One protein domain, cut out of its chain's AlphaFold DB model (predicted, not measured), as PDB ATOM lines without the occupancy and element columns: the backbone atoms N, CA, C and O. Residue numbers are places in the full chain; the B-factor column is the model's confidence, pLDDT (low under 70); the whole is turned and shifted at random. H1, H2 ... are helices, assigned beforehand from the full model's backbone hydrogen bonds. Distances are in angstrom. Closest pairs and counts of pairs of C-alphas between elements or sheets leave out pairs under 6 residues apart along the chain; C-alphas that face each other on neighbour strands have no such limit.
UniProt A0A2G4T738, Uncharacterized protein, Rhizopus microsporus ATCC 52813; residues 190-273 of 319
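This is residues 190 to 273 of the 319 residues of an uncharacterized protein of Rhizopus microsporus ATCC 52813 (UniProt A0A2G4T738). One long straight helix, H1, makes the length of the domain, and two shorter helices, H2 and H3, pack across it beyond its free first stretch, with H3 crossing H1 nearly at a right angle. Residues 199 to 210 of H1 stick out as a bare arm; past the other end of H1 the chain folds back through residues 230 to 237 to H2, and the last turns of H3, residues 268 to 272, stick out too. The printed part has 84 residues, with three named helices in the order H1, H2, H3 and no named strand, and its class is all helix. The whole is loose, with a radius of gyration of the C-alphas of 16.4 A, and elongated, spanning 56 by 30 by 22 A.

Start at Asn 190 and go on to C-alpha 195 at (-1.359, 71.101, -33.050), where H1 begins. From there H1, residues 195 to 229, runs 51.0 A to C-alpha 229 at (18.105, 32.046, -6.620). Further on you find H2, residues 238 to 248, 16.1 A from first to last C-alpha. The last helix is H3, residues 257 to 272; it runs 22.4 A and ends with C-alpha 272 at (14.232, 51.934, 0.043).

Begin with H1, which touches both other helices. With its residues 211 to 219 alone it touches H2; the closest C-alphas are those of Gly 215 and Phe 245, 5.8 A apart. The two run opposite ways at a steep tilt of 69 degrees, only just short of about perpendicular. Look next at residues 218 to 225 of H1, which touch residues 259 to 266 of H3; the closest C-alphas are those of Tyr 222 and Ser 262, 6.2 A apart, and the lines are about perpendicular at 77 degrees. H2 and H3 are close but not clearly touching, with the C-alphas of Ile 244 and Ile 259 closest at 7.1 A; they run the same way at a steep tilt of 46 degrees. In H1 and H3 every O i to N i+4 pair is within hydrogen-bond range; in H2, 5 of 7 are.

The two C-alphas farthest apart are those of Arg 193 and Gly 230, 55.9 A. Without the stretches that stand free, the body of 53 residues spans 48 by 23 by 22 A. The printed part has no cut, and both links, H1 to H2 and H2 to H3, are short, with 8 residues each. The mean pLDDT of the printed part is 89.6; look at residues 272 to 273 for the two under 70.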
ATOM      1  N   ASN A 190       5.878  69.981 -38.303       82.88
ATOM      2  CA  ASN A 190       5.877  70.803 -39.519       82.88
ATOM      3  C   ASN A 190       4.821  70.352 -40.546       82.88
ATOM      4  O   ASN A 190       4.578  71.062 -41.519       82.88
ATOM      5  N   THR A 191       4.229  69.164 -40.368       84.12
ATOM      6  CA  THR A 191       3.350  68.531 -41.371       84.12
ATOM      7  C   THR A 191       1.885  68.503 -40.933       84.12
ATOM      8  O   THR A 191       0.980  68.626 -41.760       84.12
ATOM      9  N   CYS A 192       1.619  68.339 -39.635       85.88
ATOM     10  CA  CYS A 192       0.262  68.249 -39.112       85.88
ATOM     11  C   CYS A 192      -0.305  69.639 -38.787       85.88
ATOM     12  O   CYS A 192       0.226  70.355 -37.943       85.88
ATOM     13  N   ARG A 193      -1.441  70.000 -39.400       91.31
ATOM     14  CA  ARG A 193      -2.151  71.263 -39.109       91.31
ATOM     15  C   ARG A 193      -2.855  71.281 -37.744       91.31
ATOM     16  O   ARG A 193      -3.267  72.342 -37.285       91.31
ATOM     17  N   TYR A 194      -3.011  70.126 -37.099       92.62
ATOM     18  CA  TYR A 194      -3.743  69.975 -35.843       92.62
ATOM     19  C   TYR A 194      -2.772  69.886 -34.666       92.62
ATOM     20  O   TYR A 194      -2.423  68.795 -34.224       92.62
ATOM     21  N   LEU A 195      -2.353  71.037 -34.130       91.38
ATOM     22  CA  LEU A 195      -1.359  71.101 -33.050       91.38
ATOM     23  C   LEU A 195      -1.734  70.232 -31.831       91.38
ATOM     24  O   LEU A 195      -0.882  69.524 -31.310       91.38
ATOM     25  N   LYS A 196      -3.024  70.190 -31.456       94.12
ATOM     26  CA  LYS A 196      -3.541  69.313 -30.385       94.12
ATOM     27  C   LYS A 196      -3.241  67.824 -30.621       94.12
ATOM     28  O   LYS A 196      -2.903  67.117 -29.679       94.12
ATOM     29  N   LEU A 197      -3.343  67.356 -31.869       88.38
ATOM     30  CA  LEU A 197      -3.043  65.969 -32.234       88.38
ATOM     31  C   LEU A 197      -1.534  65.694 -32.170       88.38
ATOM     32  O   LEU A 197      -1.134  64.618 -31.741       88.38
ATOM     33  N   VAL A 198      -0.696  66.666 -32.551       88.75
ATOM     34  CA  VAL A 198       0.767  66.553 -32.416       88.75
ATOM     35  C   VAL A 198       1.162  66.408 -30.948       88.75
ATOM     36  O   VAL A 198       1.905  65.485 -30.627       88.75
ATOM     37  N   THR A 199       0.626  67.257 -30.066       92.44
ATOM     38  CA  THR A 199       0.887  67.188 -28.620       92.44
ATOM     39  C   THR A 199       0.446  65.848 -28.030       92.44
ATOM     40  O   THR A 199       1.249  65.207 -27.364       92.44
ATOM     41  N   LEU A 200      -0.765  65.375 -28.353       94.06
ATOM     42  CA  LEU A 200      -1.261  64.072 -27.890       94.06
ATOM     43  C   LEU A 200      -0.357  62.911 -28.345       94.06
ATOM     44  O   LEU A 200      -0.054  62.014 -27.565       94.06
ATOM     45  N   ILE A 201       0.104  62.924 -29.602       91.06
ATOM     46  CA  ILE A 201       1.019  61.892 -30.117       91.06
ATOM     47  C   ILE A 201       2.367  61.943 -29.386       91.06
ATOM     48  O   ILE A 201       2.920  60.891 -29.079       91.06
ATOM     49  N   GLN A 202       2.895  63.136 -29.099       91.31
ATOM     50  CA  GLN A 202       4.144  63.293 -28.346       91.31
ATOM     51  C   GLN A 202       4.006  62.773 -26.911       91.31
ATOM     52  O   GLN A 202       4.824  61.964 -26.490       91.31
ATOM     53  N   GLU A 203       2.935  63.140 -26.210       93.56
ATOM     54  CA  GLU A 203       2.618  62.669 -24.857       93.56
ATOM     55  C   GLU A 203       2.485  61.136 -24.797       93.56
ATOM     56  O   GLU A 203       3.080  60.485 -23.939       93.56
ATOM     57  N   VAL A 204       1.794  60.528 -25.769       92.12
ATOM     58  CA  VAL A 204       1.691  59.064 -25.890       92.12
ATOM     59  C   VAL A 204       3.053  58.415 -26.162       92.12
ATOM     60  O   VAL A 204       3.362  57.384 -25.564       92.12
ATOM     61  N   VAL A 205       3.890  58.997 -27.028       88.69
ATOM     62  CA  VAL A 205       5.247  58.489 -27.298       88.69
ATOM     63  C   VAL A 205       6.138  58.596 -26.059       88.69
ATOM     64  O   VAL A 205       6.848  57.636 -25.749       88.69
ATOM     65  N   ASP A 206       6.073  59.696 -25.313       90.00
ATOM     66  CA  ASP A 206       6.835  59.884 -24.076       90.00
ATOM     67  C   ASP A 206       6.391  58.884 -22.995       90.00
ATOM     68  O   ASP A 206       7.239  58.239 -22.371       90.00
ATOM     69  N   HIS A 207       5.084  58.656 -22.827       86.50
ATOM     70  CA  HIS A 207       4.563  57.630 -21.916       86.50
ATOM     71  C   HIS A 207       4.973  56.208 -22.319       86.50
ATOM     72  O   HIS A 207       5.411  55.440 -21.462       86.50
ATOM     73  N   ILE A 208       4.896  55.852 -23.608       88.56
ATOM     74  CA  ILE A 208       5.370  54.549 -24.110       88.56
ATOM     75  C   ILE A 208       6.881  54.395 -23.874       88.56
ATOM     76  O   ILE A 208       7.330  53.320 -23.483       88.56
ATOM     77  N   THR A 209       7.665  55.460 -24.052       89.50
ATOM     78  CA  THR A 209       9.121  55.449 -23.831       89.50
ATOM     79  C   THR A 209       9.465  55.239 -22.354       89.50
ATOM     80  O   THR A 209      10.325  54.419 -22.031       89.50
ATOM     81  N   GLN A 210       8.762  55.922 -21.445       88.62
ATOM     82  CA  GLN A 210       8.912  55.730 -19.997       88.62
ATOM     83  C   GLN A 210       8.508  54.313 -19.564       88.62
ATOM     84  O   GLN A 210       9.230  53.676 -18.796       88.62
ATOM     85  N   LEU A 211       7.391  53.799 -20.092       88.69
ATOM     86  CA  LEU A 211       6.906  52.440 -19.844       88.69
ATOM     87  C   LEU A 211       7.911  51.383 -20.321       88.69
ATOM     88  O   LEU A 211       8.221  50.458 -19.572       88.69
ATOM     89  N   ALA A 212       8.452  51.543 -21.533       90.69
ATOM     90  CA  ALA A 212       9.487  50.674 -22.080       90.69
ATOM     91  C   ALA A 212      10.717  50.648 -21.159       90.69
ATOM     92  O   ALA A 212      11.121  49.583 -20.699       90.69
ATOM     93  N   TYR A 213      11.259  51.821 -20.819       92.38
ATOM     94  CA  TYR A 213      12.438  51.956 -19.959       92.38
ATOM     95  C   TYR A 213      12.238  51.339 -18.565       92.38
ATOM     96  O   TYR A 213      13.093  50.588 -18.093       92.38
ATOM     97  N   ALA A 214      11.096  51.595 -17.919       90.62
ATOM     98  CA  ALA A 214      10.775  51.019 -16.614       90.62
ATOM     99  C   ALA A 214      10.618  49.488 -16.671       90.62
ATOM    100  O   ALA A 214      11.091  48.789 -15.773       90.62
ATOM    101  N   GLY A 215       9.991  48.966 -17.730       93.94
ATOM    102  CA  GLY A 215       9.819  47.529 -17.923       93.94
ATOM    103  C   GLY A 215      11.116  46.789 -18.245       93.94
ATOM    104  O   GLY A 215      11.295  45.687 -17.737       93.94
ATOM    105  N   PHE A 216      12.049  47.394 -18.989       93.25
ATOM    106  CA  PHE A 216      13.380  46.812 -19.209       93.25
ATOM    107  C   PHE A 216      14.209  46.764 -17.919       93.25
ATOM    108  O   PHE A 216      14.696  45.696 -17.566       93.25
ATOM    109  N   ILE A 217      14.260  47.851 -17.135       93.44
ATOM    110  CA  ILE A 217      14.950  47.846 -15.827       93.44
ATOM    111  C   ILE A 217      14.370  46.778 -14.886       93.44
ATOM    112  O   ILE A 217      15.107  46.126 -14.144       93.44
ATOM    113  N   PHE A 218      13.046  46.595 -14.893       95.12
ATOM    114  CA  PHE A 218      12.420  45.540 -14.104       95.12
ATOM    115  C   PHE A 218      12.710  44.136 -14.666       95.12
ATOM    116  O   PHE A 218      12.948  43.222 -13.880       95.12
ATOM    117  N   ALA A 219      12.750  43.955 -15.989       94.62
ATOM    118  CA  ALA A 219      13.149  42.691 -16.607       94.62
ATOM    119  C   ALA A 219      14.586  42.303 -16.213       94.62
ATOM    120  O   ALA A 219      14.800  41.177 -15.770       94.62
ATOM    121  N   ASP A 220      15.536  43.240 -16.271       93.56
ATOM    122  CA  ASP A 220      16.920  43.029 -15.827       93.56
ATOM    123  C   ASP A 220      16.980  42.608 -14.353       93.56
ATOM    124  O   ASP A 220      17.629  41.619 -14.010       93.56
ATOM    125  N   HIS A 221      16.255  43.311 -13.475       94.06
ATOM    126  CA  HIS A 221      16.142  42.938 -12.061       94.06
ATOM    127  C   HIS A 221      15.570  41.523 -11.885       94.06
ATOM    128  O   HIS A 221      16.087  40.750 -11.083       94.06
ATOM    129  N   TYR A 222      14.515  41.176 -12.624       94.44
ATOM    130  CA  TYR A 222      13.875  39.864 -12.558       94.44
ATOM    131  C   TYR A 222      14.816  38.734 -13.005       94.44
ATOM    132  O   TYR A 222      14.931  37.724 -12.314       94.44
ATOM    133  N   PHE A 223      15.549  38.914 -14.108       93.56
ATOM    134  CA  PHE A 223      16.548  37.938 -14.552       93.56
ATOM    135  C   PHE A 223      17.726  37.819 -13.574       93.56
ATOM    136  O   PHE A 223      18.216  36.713 -13.351       93.56
ATOM    137  N   LEU A 224      18.156  38.917 -12.943       92.69
ATOM    138  CA  LEU A 224      19.179  38.881 -11.893       92.69
ATOM    139  C   LEU A 224      18.697  38.138 -10.634       92.69
ATOM    140  O   LEU A 224      19.459  37.344 -10.089       92.69
ATOM    141  N   GLU A 225      17.443  38.332 -10.208       92.94
ATOM    142  CA  GLU A 225      16.835  37.618  -9.070       92.94
ATOM    143  C   GLU A 225      16.785  36.098  -9.324       92.94
ATOM    144  O   GLU A 225      17.136  35.315  -8.442       92.94
ATOM    145  N   LEU A 226      16.454  35.676 -10.551       91.81
ATOM    146  CA  LEU A 226      16.487  34.269 -10.981       91.81
ATOM    147  C   LEU A 226      17.913  33.681 -11.026       91.81
ATOM    148  O   LEU A 226      18.147  32.551 -10.598       91.81
ATOM    149  N   LEU A 227      18.893  34.453 -11.514       90.62
ATOM    150  CA  LEU A 227      20.311  34.058 -11.528       90.62
ATOM    151  C   LEU A 227      20.928  33.953 -10.123       90.62
ATOM    152  O   LEU A 227      21.952  33.281  -9.949       90.62
ATOM    153  N   GLU A 228      20.359  34.649  -9.139       93.06
ATOM    154  CA  GLU A 228      20.779  34.603  -7.738       93.06
ATOM    155  C   GLU A 228      20.098  33.464  -6.967       93.06
ATOM    156  O   GLU A 228      20.774  32.779  -6.199       93.06
ATOM    157  N   SER A 229      18.810  33.194  -7.214       91.50
ATOM    158  CA  SER A 229      18.105  32.046  -6.620       91.50
ATOM    159  C   SER A 229      18.584  30.695  -7.163       91.50
ATOM    160  O   SER A 229      18.459  29.679  -6.478       91.50
ATOM    161  N   GLY A 230      19.150  30.672  -8.374       91.38
ATOM    162  CA  GLY A 230      19.526  29.436  -9.063       91.38
ATOM    163  C   GLY A 230      18.325  28.665  -9.619       91.38
ATOM    164  O   GLY A 230      18.458  27.480  -9.920       91.38
ATOM    165  N   GLU A 231      17.170  29.326  -9.737       90.19
ATOM    166  CA  GLU A 231      15.996  28.810 -10.441       90.19
ATOM    167  C   GLU A 231      16.277  28.675 -11.950       90.19
ATOM    168  O   GLU A 231      17.160  29.335 -12.507       90.19
ATOM    169  N   GLU A 232      15.530  27.807 -12.637       91.00
ATOM    170  CA  GLU A 232      15.644  27.682 -14.092       91.00
ATOM    171  C   GLU A 232      15.241  28.995 -14.774       91.00
ATOM    172  O   GLU A 232      14.156  29.535 -14.538       91.00
ATOM    173  N   LEU A 233      16.112  29.510 -15.647       89.75
ATOM    174  CA  LEU A 233      15.826  30.729 -16.396       89.75
ATOM    175  C   LEU A 233      14.613  30.506 -17.316       89.75
ATOM    176  O   LEU A 233      14.651  29.609 -18.163       89.75
ATOM    177  N   PRO A 234      13.553  31.330 -17.212       89.00
ATOM    178  CA  PRO A 234      12.397  31.210 -18.078       89.00
ATOM    179  C   PRO A 234      12.810  31.520 -19.516       89.00
ATOM    180  O   PRO A 234      13.555  32.467 -19.779       89.00
ATOM    181  N   VAL A 235      12.295  30.735 -20.463       91.38
ATOM    182  CA  VAL A 235      12.588  30.934 -21.886       91.38
ATOM    183  C   VAL A 235      12.163  32.347 -22.293       91.38
ATOM    184  O   VAL A 235      10.993  32.724 -22.166       91.38
ATOM    185  N   VAL A 236      13.128  33.121 -22.796       90.81
ATOM    186  CA  VAL A 236      12.947  34.517 -23.212       90.81
ATOM    187  C   VAL A 236      12.047  34.561 -24.447       90.81
ATOM    188  O   VAL A 236      12.483  34.438 -25.589       90.81
ATOM    189  N   THR A 237      10.746  34.686 -24.198       92.12
ATOM    190  CA  THR A 237       9.677  34.668 -25.201       92.12
ATOM    191  C   THR A 237       8.923  35.994 -25.207       92.12
ATOM    192  O   THR A 237       8.898  36.719 -24.213       92.12
ATOM    193  N   GLN A 238       8.224  36.293 -26.305       89.00
ATOM    194  CA  GLN A 238       7.325  37.455 -26.374       89.00
ATOM    195  C   GLN A 238       6.262  37.433 -25.261       89.00
ATOM    196  O   GLN A 238       5.918  38.482 -24.725       89.00
ATOM    197  N   ASN A 239       5.801  36.241 -24.861       91.94
ATOM    198  CA  ASN A 239       4.875  36.062 -23.743       91.94
ATOM    199  C   ASN A 239       5.482  36.508 -22.399       91.94
ATOM    200  O   ASN A 239       4.785  37.114 -21.590       91.94
ATOM    201  N   LEU A 240       6.772  36.254 -22.150       92.62
ATOM    202  CA  LEU A 240       7.437  36.715 -20.928       92.62
ATOM    203  C   LEU A 240       7.469  38.249 -20.863       92.62
ATOM    204  O   LEU A 240       7.018  38.824 -19.873       92.62
ATOM    205  N   TYR A 241       7.910  38.911 -21.936       91.69
ATOM    206  CA  TYR A 241       7.904  40.376 -22.004       91.69
ATOM    207  C   TYR A 241       6.493  40.958 -21.904       91.69
ATOM    208  O   TYR A 241       6.289  41.907 -21.153       91.69
ATOM    209  N   TYR A 242       5.505  40.374 -22.591       92.44
ATOM    210  CA  TYR A 242       4.107  40.794 -22.468       92.44
ATOM    211  C   TYR A 242       3.643  40.750 -21.007       92.44
ATOM    212  O   TYR A 242       3.164  41.755 -20.499       92.44
ATOM    213  N   ASN A 243       3.889  39.644 -20.297       93.25
ATOM    214  CA  ASN A 243       3.543  39.513 -18.881       93.25
ATOM    215  C   ASN A 243       4.261  40.539 -17.984       93.25
ATOM    216  O   ASN A 243       3.642  41.083 -17.071       93.25
ATOM    217  N   ILE A 244       5.535  40.840 -18.257       92.81
ATOM    218  CA  ILE A 244       6.304  41.883 -17.558       92.81
ATOM    219  C   ILE A 244       5.664  43.267 -17.774       92.81
ATOM    220  O   ILE A 244       5.364  43.963 -16.804       92.81
ATOM    221  N   PHE A 245       5.380  43.654 -19.022       92.50
ATOM    222  CA  PHE A 245       4.766  44.952 -19.337       92.50
ATOM    223  C   PHE A 245       3.298  45.058 -18.878       92.50
ATOM    224  O   PHE A 245       2.866  46.132 -18.454       92.50
ATOM    225  N   SER A 246       2.538  43.956 -18.865       92.00
ATOM    226  CA  SER A 246       1.151  43.916 -18.375       92.00
ATOM    227  C   SER A 246       1.006  44.278 -16.894       92.00
ATOM    228  O   SER A 246      -0.066  44.740 -16.501       92.00
ATOM    229  N   ILE A 247       2.053  44.116 -16.073       92.94
ATOM    230  CA  ILE A 247       2.041  44.578 -14.676       92.94
ATOM    231  C   ILE A 247       1.912  46.105 -14.613       92.94
ATOM    232  O   ILE A 247       1.060  46.616 -13.887       92.94
ATOM    233  N   PHE A 248       2.711  46.832 -15.396       87.81
ATOM    234  CA  PHE A 248       2.706  48.300 -15.416       87.81
ATOM    235  C   PHE A 248       1.398  48.878 -15.964       87.81
ATOM    236  O   PHE A 248       0.965  49.939 -15.527       87.81
ATOM    237  N   ALA A 249       0.736  48.158 -16.872       85.69
ATOM    238  CA  ALA A 249      -0.589  48.513 -17.377       85.69
ATOM    239  C   ALA A 249      -1.735  48.218 -16.381       85.69
ATOM    240  O   ALA A 249      -2.899  48.393 -16.725       85.69
ATOM    241  N   GLY A 250      -1.455  47.689 -15.183       85.50
ATOM    242  CA  GLY A 250      -2.478  47.268 -14.213       85.50
ATOM    243  C   GLY A 250      -3.214  45.969 -14.581       85.50
ATOM    244  O   GLY A 250      -3.912  45.396 -13.746       85.50
ATOM    245  N   HIS A 251      -2.992  45.426 -15.780       80.75
ATOM    246  CA  HIS A 251      -3.574  44.171 -16.273       80.75
ATOM    247  C   HIS A 251      -2.909  42.904 -15.694       80.75
ATOM    248  O   HIS A 251      -3.113  41.797 -16.193       80.75
ATOM    249  N   GLY A 252      -2.164  43.028 -14.591       76.31
ATOM    250  CA  GLY A 252      -1.374  41.965 -13.961       76.31
ATOM    251  C   GLY A 252      -2.148  40.749 -13.420       76.31
ATOM    252  O   GLY A 252      -1.531  39.867 -12.828       76.31
ATOM    253  N   LYS A 253      -3.475  40.664 -13.600       81.94
ATOM    254  CA  LYS A 253      -4.334  39.585 -13.071       81.94
ATOM    255  C   LYS A 253      -3.829  38.189 -13.463       81.94
ATOM    256  O   LYS A 253      -3.724  37.319 -12.601       81.94
ATOM    257  N   TYR A 254      -3.472  38.012 -14.736       80.06
ATOM    258  CA  TYR A 254      -3.048  36.733 -15.326       80.06
ATOM    259  C   TYR A 254      -1.526  36.508 -15.325       80.06
ATOM    260  O   TYR A 254      -1.060  35.485 -15.818       80.06
ATOM    261  N   VAL A 255      -0.745  37.442 -14.777       88.62
ATOM    262  CA  VAL A 255       0.722  37.350 -14.768       88.62
ATOM    263  C   VAL A 255       1.192  36.310 -13.746       88.62
ATOM    264  O   VAL A 255       0.600  36.191 -12.674       88.62
ATOM    265  N   PHE A 256       2.266  35.577 -14.047       90.31
ATOM    266  CA  PHE A 256       2.866  34.600 -13.132       90.31
ATOM    267  C   PHE A 256       3.199  35.203 -11.759       90.31
ATOM    268  O   PHE A 256       3.737  36.309 -11.656       90.31
ATOM    269  N   ASP A 257       2.929  34.450 -10.691       91.88
ATOM    270  CA  ASP A 257       3.105  34.942  -9.321       91.88
ATOM    271  C   ASP A 257       4.578  35.185  -8.950       91.88
ATOM    272  O   ASP A 257       4.858  36.055  -8.126       91.88
ATOM    273  N   SER A 258       5.528  34.513  -9.611       92.06
ATOM    274  CA  SER A 258       6.965  34.809  -9.511       92.06
ATOM    275  C   SER A 258       7.293  36.229  -9.990       92.06
ATOM    276  O   SER A 258       7.956  36.980  -9.275       92.06
ATOM    277  N   ILE A 259       6.756  36.643 -11.143       93.88
ATOM    278  CA  ILE A 259       6.945  37.995 -11.692       93.88
ATOM    279  C   ILE A 259       6.233  39.029 -10.803       93.88
ATOM    280  O   ILE A 259       6.820  40.056 -10.475       93.88
ATOM    281  N   LYS A 260       5.009  38.749 -10.321       94.38
ATOM    282  CA  LYS A 260       4.309  39.627  -9.355       94.38
ATOM    283  C   LYS A 260       5.101  39.809  -8.051       94.38
ATOM    284  O   LYS A 260       5.176  40.919  -7.520       94.38
ATOM    285  N   LYS A 261       5.685  38.726  -7.523       94.75
ATOM    286  CA  LYS A 261       6.529  38.731  -6.318       94.75
ATOM    287  C   LYS A 261       7.794  39.557  -6.551       94.75
ATOM    288  O   LYS A 261       8.049  40.464  -5.762       94.75
ATOM    289  N   SER A 262       8.511  39.306  -7.647       94.50
ATOM    290  CA  SER A 262       9.694  40.081  -8.038       94.50
ATOM    291  C   SER A 262       9.364  41.562  -8.220       94.50
ATOM    292  O   SER A 262      10.058  42.411  -7.673       94.50
ATOM    293  N   PHE A 263       8.241  41.906  -8.861       94.81
ATOM    294  CA  PHE A 263       7.797  43.296  -9.006       94.81
ATOM    295  C   PHE A 263       7.560  43.976  -7.652       94.81
ATOM    296  O   PHE A 263       7.985  45.110  -7.432       94.81
ATOM    297  N   LYS A 264       6.949  43.273  -6.691       94.31
ATOM    298  CA  LYS A 264       6.783  43.777  -5.320       94.31
ATOM    299  C   LYS A 264       8.133  43.979  -4.616       94.31
ATOM    300  O   LYS A 264       8.300  44.983  -3.919       94.31
ATOM    301  N   THR A 265       9.091  43.070  -4.810       93.88
ATOM    302  CA  THR A 265      10.477  43.209  -4.326       93.88
ATOM    303  C   THR A 265      11.165  44.412  -4.971       93.88
ATOM    304  O   THR A 265      11.695  45.257  -4.256       93.88
ATOM    305  N   PHE A 266      11.074  44.561  -6.292       93.94
ATOM    306  CA  PHE A 266      11.620  45.666  -7.078       93.94
ATOM    307  C   PHE A 266      11.067  47.026  -6.627       93.94
ATOM    308  O   PHE A 266      11.840  47.930  -6.308       93.94
ATOM    309  N   CYS A 267       9.747  47.169  -6.483       91.12
ATOM    310  CA  CYS A 267       9.128  48.390  -5.963       91.12
ATOM    311  C   CYS A 267       9.569  48.712  -4.525       91.12
ATOM    312  O   CYS A 267       9.794  49.881  -4.199       91.12
ATOM    313  N   LYS A 268       9.743  47.696  -3.667       92.44
ATOM    314  CA  LYS A 268      10.304  47.871  -2.317       92.44
ATOM    315  C   LYS A 268      11.780  48.286  -2.366       92.44
ATOM    316  O   LYS A 268      12.200  49.133  -1.583       92.44
ATOM    317  N   SER A 269      12.557  47.742  -3.298       86.88
ATOM    318  CA  SER A 269      13.959  48.101  -3.524       86.88
ATOM    319  C   SER A 269      14.111  49.523  -4.065       86.88
ATOM    320  O   SER A 269      15.037  50.217  -3.654       86.88
ATOM    321  N   LEU A 270      13.202  49.995  -4.922       83.56
ATOM    322  CA  LEU A 270      13.164  51.385  -5.390       83.56
ATOM    323  C   LEU A 270      12.836  52.362  -4.253       83.56
ATOM    324  O   LEU A 270      13.547  53.354  -4.082       83.56
ATOM    325  N   SER A 271      11.806  52.080  -3.448       76.38
ATOM    326  CA  SER A 271      11.395  52.973  -2.353       76.38
ATOM    327  C   SER A 271      12.426  53.051  -1.223       76.38
ATOM    328  O   SER A 271      12.654  54.134  -0.687       76.38
ATOM    329  N   LEU A 272      13.128  51.951  -0.924       56.41
ATOM    330  CA  LEU A 272      14.232  51.934   0.043       56.41
ATOM    331  C   LEU A 272      15.455  52.756  -0.421       56.41
ATOM    332  O   LEU A 272      16.262  53.189   0.399       56.41
ATOM    333  N   ASN A 273      15.623  52.958  -1.735       52.78
ATOM    334  CA  ASN A 273      16.867  53.448  -2.334       52.78
ATOM    335  C   ASN A 273      16.830  54.891  -2.868       52.78
ATOM    336  O   ASN A 273      17.723  55.245  -3.638       52.78
TER     337      ASN A 273